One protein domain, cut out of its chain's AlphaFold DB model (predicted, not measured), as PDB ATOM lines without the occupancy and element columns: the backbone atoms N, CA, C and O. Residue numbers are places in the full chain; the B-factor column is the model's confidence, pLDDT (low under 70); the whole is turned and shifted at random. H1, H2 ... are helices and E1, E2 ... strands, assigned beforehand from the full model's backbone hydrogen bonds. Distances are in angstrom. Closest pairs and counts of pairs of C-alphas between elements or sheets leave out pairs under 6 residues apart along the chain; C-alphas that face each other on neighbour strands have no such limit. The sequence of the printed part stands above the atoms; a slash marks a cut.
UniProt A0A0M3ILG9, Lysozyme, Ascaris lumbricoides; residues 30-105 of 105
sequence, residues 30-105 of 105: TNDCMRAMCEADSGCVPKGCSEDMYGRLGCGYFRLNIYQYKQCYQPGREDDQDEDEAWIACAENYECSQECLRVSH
ATOM      1  N   THR A  30     140.515 147.019 196.570       72.56
ATOM      2  CA  THR A  30     139.381 146.504 195.786       72.56
ATOM      3  C   THR A  30     138.895 147.486 194.716       72.56
ATOM      4  O   THR A  30     138.070 147.124 193.883       72.56
ATOM      5  N   ASN A  31     139.370 148.738 194.740       82.06
ATOM      6  CA  ASN A  31     138.904 149.822 193.877       82.06
ATOM      7  C   ASN A  31     140.070 150.754 193.490       82.06
ATOM      8  O   ASN A  31     140.749 151.292 194.366       82.06
ATOM      9  N   ASP A  32     140.268 150.972 192.188       89.25
ATOM     10  CA  ASP A  32     141.356 151.808 191.652       89.25
ATOM     11  C   ASP A  32     141.241 153.286 192.050       89.25
ATOM     12  O   ASP A  32     142.258 153.950 192.234       89.25
ATOM     13  N   CYS A  33     140.022 153.797 192.253       89.94
ATOM     14  CA  CYS A  33     139.801 155.139 192.791       89.94
ATOM     15  C   CYS A  33     140.370 155.250 194.209       89.94
ATOM     16  O   CYS A  33     141.130 156.172 194.500       89.94
ATOM     17  N   MET A  34     140.082 154.265 195.072       90.31
ATOM     18  CA  MET A  34     140.599 154.258 196.446       90.31
ATOM     19  C   MET A  34     142.124 154.193 196.467       90.31
ATOM     20  O   MET A  34     142.751 154.914 197.238       90.31
ATOM     21  N   ARG A  35     142.722 153.391 195.578       91.88
ATOM     22  CA  ARG A  35     144.178 153.344 195.406       91.88
ATOM     23  C   ARG A  35     144.745 154.710 195.024       91.88
ATOM     24  O   ARG A  35     145.632 155.203 195.710       91.88
ATOM     25  N   ALA A  36     144.212 155.332 193.975       94.06
ATOM     26  CA  ALA A  36     144.710 156.611 193.478       94.06
ATOM     27  C   ALA A  36     144.595 157.740 194.516       94.06
ATOM     28  O   ALA A  36     145.529 158.524 194.667       94.06
ATOM     29  N   MET A  37     143.482 157.805 195.258       93.44
ATOM     30  CA  MET A  37     143.311 158.788 196.336       93.44
ATOM     31  C   MET A  37     144.339 158.578 197.448       93.44
ATOM     32  O   MET A  37     145.079 159.489 197.792       93.44
ATOM     33  N   CYS A  38     144.447 157.350 197.951       95.44
ATOM     34  CA  CYS A  38     145.380 156.983 199.012       95.44
ATOM     35  C   CYS A  38     146.849 157.268 198.629       95.44
ATOM     36  O   CYS A  38     147.631 157.790 199.434       95.44
ATOM     37  N   GLU A  39     147.234 156.979 197.380       95.25
ATOM     38  CA  GLU A  39     148.568 157.286 196.858       95.25
ATOM     39  C   GLU A  39     148.813 158.799 196.792       95.25
ATOM     40  O   GLU A  39     149.883 159.258 197.196       95.25
ATOM     41  N   ALA A  40     147.828 159.584 196.344       95.12
ATOM     42  CA  ALA A  40     147.929 161.041 196.280       95.12
ATOM     43  C   ALA A  40     148.004 161.696 197.673       95.12
ATOM     44  O   ALA A  40     148.777 162.632 197.883       95.12
ATOM     45  N   ASP A  41     147.237 161.178 198.629       94.75
ATOM     46  CA  ASP A  41     147.063 161.751 199.962       94.75
ATOM     47  C   ASP A  41     148.245 161.459 200.892       94.75
ATOM     48  O   ASP A  41     148.757 162.340 201.602       94.75
ATOM     49  N   SER A  42     148.705 160.208 200.891       95.56
ATOM     50  CA  SER A  42     149.745 159.746 201.810       95.56
ATOM     51  C   SER A  42     150.851 158.929 201.150       95.56
ATOM     52  O   SER A  42     151.892 158.731 201.777       95.56
ATOM     53  N   GLY A  43     150.718 158.524 199.887       95.62
ATOM     54  CA  GLY A  43     151.545 157.458 199.312       95.62
ATOM     55  C   GLY A  43     151.137 156.080 199.837       95.62
ATOM     56  O   GLY A  43     151.968 155.178 199.890       95.62
ATOM     57  N   CYS A  44     149.884 155.950 200.277       94.56
ATOM     58  CA  CYS A  44     149.330 154.773 200.930       94.56
ATOM     59  C   CYS A  44     150.105 154.263 202.139       94.56
ATOM     60  O   CYS A  44     150.340 153.063 202.280       94.56
ATOM     61  N   VAL A  45     150.461 155.179 203.037       95.00
ATOM     62  CA  VAL A  45     151.085 154.842 204.319       95.00
ATOM     63  C   VAL A  45     150.483 155.682 205.453       95.00
ATOM     64  O   VAL A  45     150.085 156.825 205.217       95.00
ATOM     65  N   PRO A  46     150.440 155.157 206.688       95.62
ATOM     66  CA  PRO A  46     149.939 155.892 207.847       95.62
ATOM     67  C   PRO A  46     150.921 157.020 208.210       95.62
ATOM     68  O   PRO A  46     152.002 156.770 208.747       95.62
ATOM     69  N   LYS A  47     150.607 158.265 207.817       95.19
ATOM     70  CA  LYS A  47     151.512 159.428 207.938       95.19
ATOM     71  C   LYS A  47     151.341 160.241 209.219       95.19
ATOM     72  O   LYS A  47     152.048 161.240 209.378       95.19
ATOM     73  N   GLY A  48     150.444 159.855 210.121       95.88
ATOM     74  CA  GLY A  48     150.049 160.748 211.201       95.88
ATOM     75  C   GLY A  48     149.245 161.940 210.674       95.88
ATOM     76  O   GLY A  48     148.824 161.999 209.513       95.88
ATOM     77  N   CYS A  49     149.068 162.933 211.538       97.69
ATOM     78  CA  CYS A  49     148.303 164.135 211.235       97.69
ATOM     79  C   CYS A  49     149.200 165.278 210.758       97.69
ATOM     80  O   CYS A  49     150.241 165.560 211.353       97.69
ATOM     81  N   SER A  50     148.777 165.982 209.709       96.88
ATOM     82  CA  SER A  50     149.390 167.254 209.324       96.88
ATOM     83  C   SER A  50     148.382 168.180 208.657       96.88
ATOM     84  O   SER A  50     147.360 167.735 208.134       96.88
ATOM     85  N   GLU A  51     148.685 169.473 208.655       96.62
ATOM     86  CA  GLU A  51     147.900 170.466 207.925       96.62
ATOM     87  C   GLU A  51     148.263 170.476 206.436       96.62
ATOM     88  O   GLU A  51     149.407 170.204 206.053       96.62
ATOM     89  N   ASP A  52     147.279 170.780 205.592       91.56
ATOM     90  CA  ASP A  52     147.491 171.084 204.181       91.56
ATOM     91  C   ASP A  52     147.872 172.562 203.956       91.56
ATOM     92  O   ASP A  52     147.974 173.361 204.887       91.56
ATOM     93  N   MET A  53     148.063 172.960 202.692       93.50
ATOM     94  CA  MET A  53     148.407 174.347 202.335       93.50
ATOM     95  C   MET A  53     147.345 175.391 202.727       93.50
ATOM     96  O   MET A  53     147.624 176.587 202.686       93.50
ATOM     97  N   TYR A  54     146.133 174.950 203.068       94.62
ATOM     98  CA  TYR A  54     145.011 175.786 203.483       94.62
ATOM     99  C   TYR A  54     144.782 175.737 205.003       94.62
ATOM    100  O   TYR A  54     143.792 176.292 205.477       94.62
ATOM    101  N   GLY A  55     145.672 175.089 205.767       94.06
ATOM    102  CA  GLY A  55     145.555 174.945 207.220       94.06
ATOM    103  C   GLY A  55     144.505 173.920 207.657       94.06
ATOM    104  O   GLY A  55     144.032 173.964 208.791       94.06
ATOM    105  N   ARG A  56     144.078 173.010 206.771       93.25
ATOM    106  CA  ARG A  56     143.131 171.943 207.121       93.25
ATOM    107  C   ARG A  56     143.897 170.737 207.641       93.25
ATOM    108  O   ARG A  56     144.709 170.163 206.918       93.25
ATOM    109  N   LEU A  57     143.613 170.342 208.878       96.69
ATOM    110  CA  LEU A  57     144.211 169.169 209.508       96.69
ATOM    111  C   LEU A  57     143.591 167.873 208.958       96.69
ATOM    112  O   LEU A  57     142.365 167.739 208.918       96.69
ATOM    113  N   GLY A  58     144.435 166.920 208.564       97.31
ATOM    114  CA  GLY A  58     144.026 165.585 208.123       97.31
ATOM    115  C   GLY A  58     145.047 164.517 208.518       97.31
ATOM    116  O   GLY A  58     146.245 164.807 208.600       97.31
ATOM    117  N   CYS A  59     144.583 163.287 208.753       98.00
ATOM    118  CA  CYS A  59     145.406 162.197 209.297       98.00
ATOM    119  C   CYS A  59     145.448 160.948 208.400       98.00
ATOM    120  O   CYS A  59     144.560 160.728 207.571       98.00
ATOM    121  N   GLY A  60     146.486 160.129 208.585       97.38
ATOM    122  CA  GLY A  60     146.594 158.772 208.057       97.38
ATOM    123  C   GLY A  60     146.533 158.623 206.536       97.38
ATOM    124  O   GLY A  60     147.063 159.451 205.789       97.38
ATOM    125  N   TYR A  61     145.921 157.526 206.077       96.88
ATOM    126  CA  TYR A  61     146.011 157.053 204.687       96.88
ATOM    127  C   TYR A  61     145.405 158.016 203.660       96.88
ATOM    128  O   TYR A  61     145.974 158.200 202.583       96.88
ATOM    129  N   PHE A  62     144.278 158.641 203.997       96.00
ATOM    130  CA  PHE A  62     143.501 159.490 203.086       96.00
ATOM    131  C   PHE A  62     143.432 160.951 203.540       96.00
ATOM    132  O   PHE A  62     142.495 161.671 203.206       96.00
ATOM    133  N   ARG A  63     144.362 161.377 204.412       96.75
ATOM    134  CA  ARG A  63     144.312 162.695 205.072       96.75
ATOM    135  C   ARG A  63     142.917 163.016 205.622       96.75
ATOM    136  O   ARG A  63     142.438 164.143 205.502       96.75
ATOM    137  N   LEU A  64     142.278 162.015 206.232       96.44
ATOM    138  CA  LEU A  64     140.896 162.095 206.693       96.44
ATOM    139  C   LEU A  64     140.779 163.223 207.712       96.44
ATOM    140  O   LEU A  64     141.514 163.235 208.699       96.44
ATOM    141  N   ASN A  65     139.859 164.155 207.490       95.69
ATOM    142  CA  ASN A  65     139.573 165.249 208.409       95.69
ATOM    143  C   ASN A  65     138.511 164.830 209.441       95.69
ATOM    144  O   ASN A  65     137.570 164.105 209.111       95.69
ATOM    145  N   ILE A  66     138.602 165.341 210.671       96.19
ATOM    146  CA  ILE A  66     137.641 165.038 211.741       96.19
ATOM    147  C   ILE A  66     136.183 165.330 211.361       96.19
ATOM    148  O   ILE A  66     135.275 164.579 211.714       96.19
ATOM    149  N   TYR A  67     135.923 166.394 210.601       94.56
ATOM    150  CA  TYR A  67     134.574 166.714 210.148       94.56
ATOM    151  C   TYR A  67     134.035 165.637 209.203       94.56
ATOM    152  O   TYR A  67     132.861 165.298 209.300       94.56
ATOM    153  N   GLN A  68     134.876 165.055 208.342       95.25
ATOM    154  CA  GLN A  68     134.488 163.934 207.478       95.25
ATOM    155  C   GLN A  68     134.223 162.674 208.307       95.25
ATOM    156  O   GLN A  68     133.213 162.010 208.092       95.25
ATOM    157  N   TYR A  69     135.061 162.406 209.313       96.50
ATOM    158  CA  TYR A  69     134.860 161.295 210.246       96.50
ATOM    159  C   TYR A  69     133.508 161.374 210.977       96.50
ATOM    160  O   TYR A  69     132.798 160.379 211.123       96.50
ATOM    161  N   LYS A  70     133.085 162.585 211.356       95.19
ATOM    162  CA  LYS A  70     131.746 162.831 211.916       95.19
ATOM    163  C   LYS A  70     130.623 162.534 210.927       95.19
ATOM    164  O   LYS A  70     129.602 161.988 211.329       95.19
ATOM    165  N   GLN A  71     130.793 162.897 209.654       94.56
ATOM    166  CA  GLN A  71     129.771 162.659 208.628       94.56
ATOM    167  C   GLN A  71     129.594 161.174 208.304       94.56
ATOM    168  O   GLN A  71     128.494 160.764 207.956       94.56
ATOM    169  N   CYS A  72     130.640 160.361 208.457       94.81
ATOM    170  CA  CYS A  72     130.556 158.919 208.235       94.81
ATOM    171  C   CYS A  72     130.135 158.126 209.486       94.81
ATOM    172  O   CYS A  72     130.349 156.920 209.542       94.81
ATOM    173  N   TYR A  73     129.525 158.785 210.479       94.31
ATOM    174  CA  TYR A  73     129.045 158.169 211.722       94.31
ATOM    175  C   TYR A  73     130.136 157.516 212.580       94.31
ATOM    176  O   TYR A  73     129.842 156.620 213.364       94.31
ATOM    177  N   GLN A  74     131.375 158.005 212.477       95.06
ATOM    178  CA  GLN A  74     132.468 157.687 213.402       95.06
ATOM    179  C   GLN A  74     132.758 156.178 213.536       95.06
ATOM    180  O   GLN A  74     132.696 155.618 214.634       95.06
ATOM    181  N   PRO A  75     133.076 155.484 212.429       95.56
ATOM    182  CA  PRO A  75     133.337 154.053 212.456       95.56
ATOM    183  C   PRO A  75     134.504 153.717 213.391       95.56
ATOM    184  O   PRO A  75     135.492 154.448 213.473       95.56
ATOM    185  N   GLY A  76     134.376 152.595 214.099       91.94
ATOM    186  CA  GLY A  76     135.392 152.104 215.033       91.94
ATOM    187  C   GLY A  76     135.465 152.845 216.371       91.94
ATOM    188  O   GLY A  76     136.258 152.433 217.209       91.94
ATOM    189  N   ARG A  77     134.654 153.891 216.589       96.44
ATOM    190  CA  ARG A  77     134.575 154.584 217.878       96.44
ATOM    191  C   ARG A  77     133.849 153.729 218.918       96.44
ATOM    192  O   ARG A  77     132.754 153.235 218.653       96.44
ATOM    193  N   GLU A  78     134.426 153.614 220.109       94.88
ATOM    194  CA  GLU A  78     133.755 153.039 221.285       94.88
ATOM    195  C   GLU A  78     132.962 154.115 222.058       94.88
ATOM    196  O   GLU A  78     133.307 155.296 222.006       94.88
ATOM    197  N   ASP A  79     131.911 153.725 222.794       90.69
ATOM    198  CA  ASP A  79     130.966 154.660 223.441       90.69
ATOM    199  C   ASP A  79     131.648 155.698 224.359       90.69
ATOM    200  O   ASP A  79     131.270 156.870 224.363       90.69
ATOM    201  N   ASP A  80     132.681 155.279 225.094       93.56
ATOM    202  CA  ASP A  80     133.436 156.122 226.032       93.56
ATOM    203  C   ASP A  80     134.758 156.655 225.442       93.56
ATOM    204  O   ASP A  80     135.545 157.291 226.148       93.56
ATOM    205  N   GLN A  81     135.030 156.404 224.156       95.31
ATOM    206  CA  GLN A  81     136.266 156.838 223.508       95.31
ATOM    207  C   GLN A  81     136.198 158.315 223.114       95.31
ATOM    208  O   GLN A  81     135.182 158.807 222.593       95.31
ATOM    209  N   ASP A  82     137.315 159.012 223.335       96.75
ATOM    210  CA  ASP A  82     137.500 160.364 222.833       96.75
ATOM    211  C   ASP A  82     137.388 160.390 221.303       96.75
ATOM    212  O   ASP A  82     137.838 159.493 220.588       96.75
ATOM    213  N   GLU A  83     136.728 161.423 220.797       95.94
ATOM    214  CA  GLU A  83     136.406 161.518 219.380       95.94
ATOM    215  C   GLU A  83     137.638 161.792 218.515       95.94
ATOM    216  O   GLU A  83     137.726 161.252 217.409       95.94
ATOM    217  N   ASP A  84     138.586 162.594 219.010       96.38
ATOM    218  CA  ASP A  84     139.826 162.887 218.296       96.38
ATOM    219  C   ASP A  84     140.702 161.630 218.259       96.38
ATOM    220  O   ASP A  84     141.271 161.296 217.218       96.38
ATOM    221  N   GLU A  85     140.757 160.884 219.367       97.75
ATOM    222  CA  GLU A  85     141.454 159.597 219.432       97.75
ATOM    223  C   GLU A  85     140.866 158.577 218.446       97.75
ATOM    224  O   GLU A  85     141.606 157.986 217.654       97.75
ATOM    225  N   ALA A  86     139.539 158.410 218.442       97.94
ATOM    226  CA  ALA A  86     138.844 157.494 217.539       97.94
ATOM    227  C   ALA A  86     139.042 157.880 216.064       97.94
ATOM    228  O   ALA A  86     139.306 157.025 215.212       97.94
ATOM    229  N   TRP A  87     138.975 159.180 215.758       97.88
ATOM    230  CA  TRP A  87     139.234 159.705 214.420       97.88
ATOM    231  C   TRP A  87     140.650 159.382 213.946       97.88
ATOM    232  O   TRP A  87     140.811 158.856 212.843       97.88
ATOM    233  N   ILE A  88     141.669 159.672 214.762       98.00
ATOM    234  CA  ILE A  88     143.067 159.401 214.413       98.00
ATOM    235  C   ILE A  88     143.263 157.896 214.221       98.00
ATOM    236  O   ILE A  88     143.802 157.483 213.196       98.00
ATOM    237  N   ALA A  89     142.763 157.068 215.142       97.81
ATOM    238  CA  ALA A  89     142.852 155.614 215.038       97.81
ATOM    239  C   ALA A  89     142.215 155.086 213.740       97.81
ATOM    240  O   ALA A  89     142.807 154.252 213.051       97.81
ATOM    241  N   CYS A  90     141.044 155.607 213.364       97.50
ATOM    242  CA  CYS A  90     140.389 155.249 212.111       97.50
ATOM    243  C   CYS A  90     141.161 155.751 210.882       97.50
ATOM    244  O   CYS A  90     141.297 155.025 209.902       97.50
ATOM    245  N   ALA A  91     141.694 156.972 210.920       97.69
ATOM    246  CA  ALA A  91     142.452 157.554 209.817       97.69
ATOM    247  C   ALA A  91     143.759 156.788 209.539       97.69
ATOM    248  O   ALA A  91     144.123 156.570 208.380       97.69
ATOM    249  N   GLU A  92     144.444 156.341 210.596       97.50
ATOM    250  CA  GLU A  92     145.650 155.507 210.525       97.50
ATOM    251  C   GLU A  92     145.350 154.033 210.192       97.50
ATOM    252  O   GLU A  92     146.274 153.239 210.021       97.50
ATOM    253  N   ASN A  93     144.078 153.649 210.062       96.75
ATOM    254  CA  ASN A  93     143.651 152.324 209.627       96.75
ATOM    255  C   ASN A  93     143.049 152.412 208.217       96.75
ATOM    256  O   ASN A  93     141.997 153.016 208.008       96.75
ATOM    257  N   TYR A  94     143.694 151.784 207.232       94.44
ATOM    258  CA  TYR A  94     143.238 151.837 205.841       94.44
ATOM    259  C   TYR A  94     141.793 151.341 205.666       94.44
ATOM    260  O   TYR A  94     141.024 151.942 204.920       94.44
ATOM    261  N   GLU A  95     141.404 150.270 206.362       93.50
ATOM    262  CA  GLU A  95     140.072 149.677 206.230       93.50
ATOM    263  C   GLU A  95     138.979 150.561 206.837       93.50
ATOM    264  O   GLU A  95     137.930 150.759 206.227       93.50
ATOM    265  N   CYS A  96     139.241 151.146 208.006       95.31
ATOM    266  CA  CYS A  96     138.304 152.069 208.639       95.31
ATOM    267  C   CYS A  96     138.137 153.350 207.811       95.31
ATOM    268  O   CYS A  96     137.023 153.785 207.511       95.31
ATOM    269  N   SER A  97     139.257 153.933 207.383       94.75
ATOM    270  CA  SER A  97     139.257 155.167 206.601       94.75
ATOM    271  C   SER A  97     138.628 154.996 205.213       94.75
ATOM    272  O   SER A  97     137.865 155.869 204.793       94.75
ATOM    273  N   GLN A  98     138.843 153.864 204.526       93.19
ATOM    274  CA  GLN A  98     138.161 153.603 203.251       93.19
ATOM    275  C   GLN A  98     136.644 153.446 203.419       93.19
ATOM    276  O   GLN A  98     135.896 153.852 202.530       93.19
ATOM    277  N   GLU A  99     136.185 152.852 204.523       92.00
ATOM    278  CA  GLU A  99     134.757 152.660 204.782       92.00
ATOM    279  C   GLU A  99     134.083 154.001 205.066       92.00
ATOM    280  O   GLU A  99     133.053 154.322 204.477       92.00
ATOM    281  N   CYS A 100     134.735 154.842 205.873       93.69
ATOM    282  CA  CYS A 100     134.279 156.204 206.118       93.69
ATOM    283  C   CYS A 100     134.088 156.985 204.805       93.69
ATOM    284  O   CYS A 100     133.036 157.589 204.582       93.69
ATOM    285  N   LEU A 101     135.070 156.913 203.895       91.44
ATOM    286  CA  LEU A 101     135.011 157.598 202.603       91.44
ATOM    287  C   LEU A 101     133.889 157.084 201.697       91.44
ATOM    288  O   LEU A 101     133.246 157.887 201.023       91.44
ATOM    289  N   ARG A 102     133.610 155.775 201.716       87.19
ATOM    290  CA  ARG A 102     132.517 155.166 200.942       87.19
ATOM    291  C   ARG A 102     131.133 155.665 201.348       87.19
ATOM    292  O   ARG A 102     130.269 155.763 200.486       87.19
ATOM    293  N   VAL A 103     130.923 155.953 202.632       80.12
ATOM    294  CA  VAL A 103     129.633 156.425 203.169       80.12
ATOM    295  C   VAL A 103     129.463 157.937 202.999       80.12
ATOM    296  O   VAL A 103     128.348 158.429 202.869       80.12
ATOM    297  N   SER A 104     130.564 158.689 202.991       63.25
ATOM    298  CA  SER A 104     130.549 160.158 202.924       63.25
ATOM    299  C   SER A 104     130.309 160.761 201.523       63.25
ATOM    300  O   SER A 104     130.530 161.962 201.333       63.25
ATOM    301  N   HIS A 105     129.873 159.962 200.540       53.69
ATOM    302  CA  HIS A 105     129.533 160.384 199.172       53.69
ATOM    303  C   HIS A 105     128.120 159.963 198.764       53.69
ATOM    304  O   HIS A 105     127.772 158.779 198.958       53.69
TER     305      HIS A 105
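Overview. This is residues 30 to 105 of the 105 residues of the protein "Lysozyme" of Ascaris lumbricoides (UniProt A0A0M3ILG9). Three short helices, H2, H3 and H4, are grouped loosely at steep angles to one another, H3 and H4 making a corner at their tight link, with the small hairpin E1-E2 beside the H3 end at Ala 91 and H1 set off at one end of the domain, nearest to H4. The longest distance runs from H1 to the loop at Asp 80. The 76 printed residues include four named helices and two named strands, in the order H1 E1 E2 H2 H3 H4; the sheet, E1 - E2, is antiparallel, and the class is mostly helix. The whole is compact, with a radius of gyration of the C-alphas of 11.6 A and spans of 34 by 29 by 20 A.

Arrangement. H1, residues 32 to 41, is close to but not clearly touching H4, residues 94 to 103; their closest C-alphas, Met 34 and Gln 98, are 7.3 A apart. E1, residues 49 to 51, and E2, residues 57 to 59, form a hairpin, with N 50 and O 58 within hydrogen-bond range at 3.0 A. H2, residues 66 to 71, and H3, residues 83 to 91, only just touch, with 3 pairs of C-alphas within 8 A, the closest those of Ile 66 and Trp 87 at 6.2 A; they are about perpendicular at 87 degrees. H3 and H4 touch only at the corner, and only just, with 3 such pairs; the closest C-alphas, Ala 91 and Ser 97, are 5.1 A apart. The closest C-alphas of E2 and H3, Cys 59 and Ala 91, are 5.5 A apart. H1 and H3 are apart. Every O i to N i+4 pair is within hydrogen-bond range in H1, H2, H3 and H4.

Along the chain. H1 begins at C-alpha 32 (141.356, 151.808, 191.652) and is 14.2 A long. E1 is 7.2 A, E2 7.1 A, H2 8.8 A and H3 12.0 A. H4, 14.6 A, ends at C-alpha 103 (129.633, 156.425, 203.169).

Size, cuts and confidence. The C-alphas farthest apart, Asp 32 and Asp 80, are 35.5 A apart. The printed part has no cut. The link H2 to H3 is long, with 11 residues. Residues 104 to 105 have pLDDT under 70.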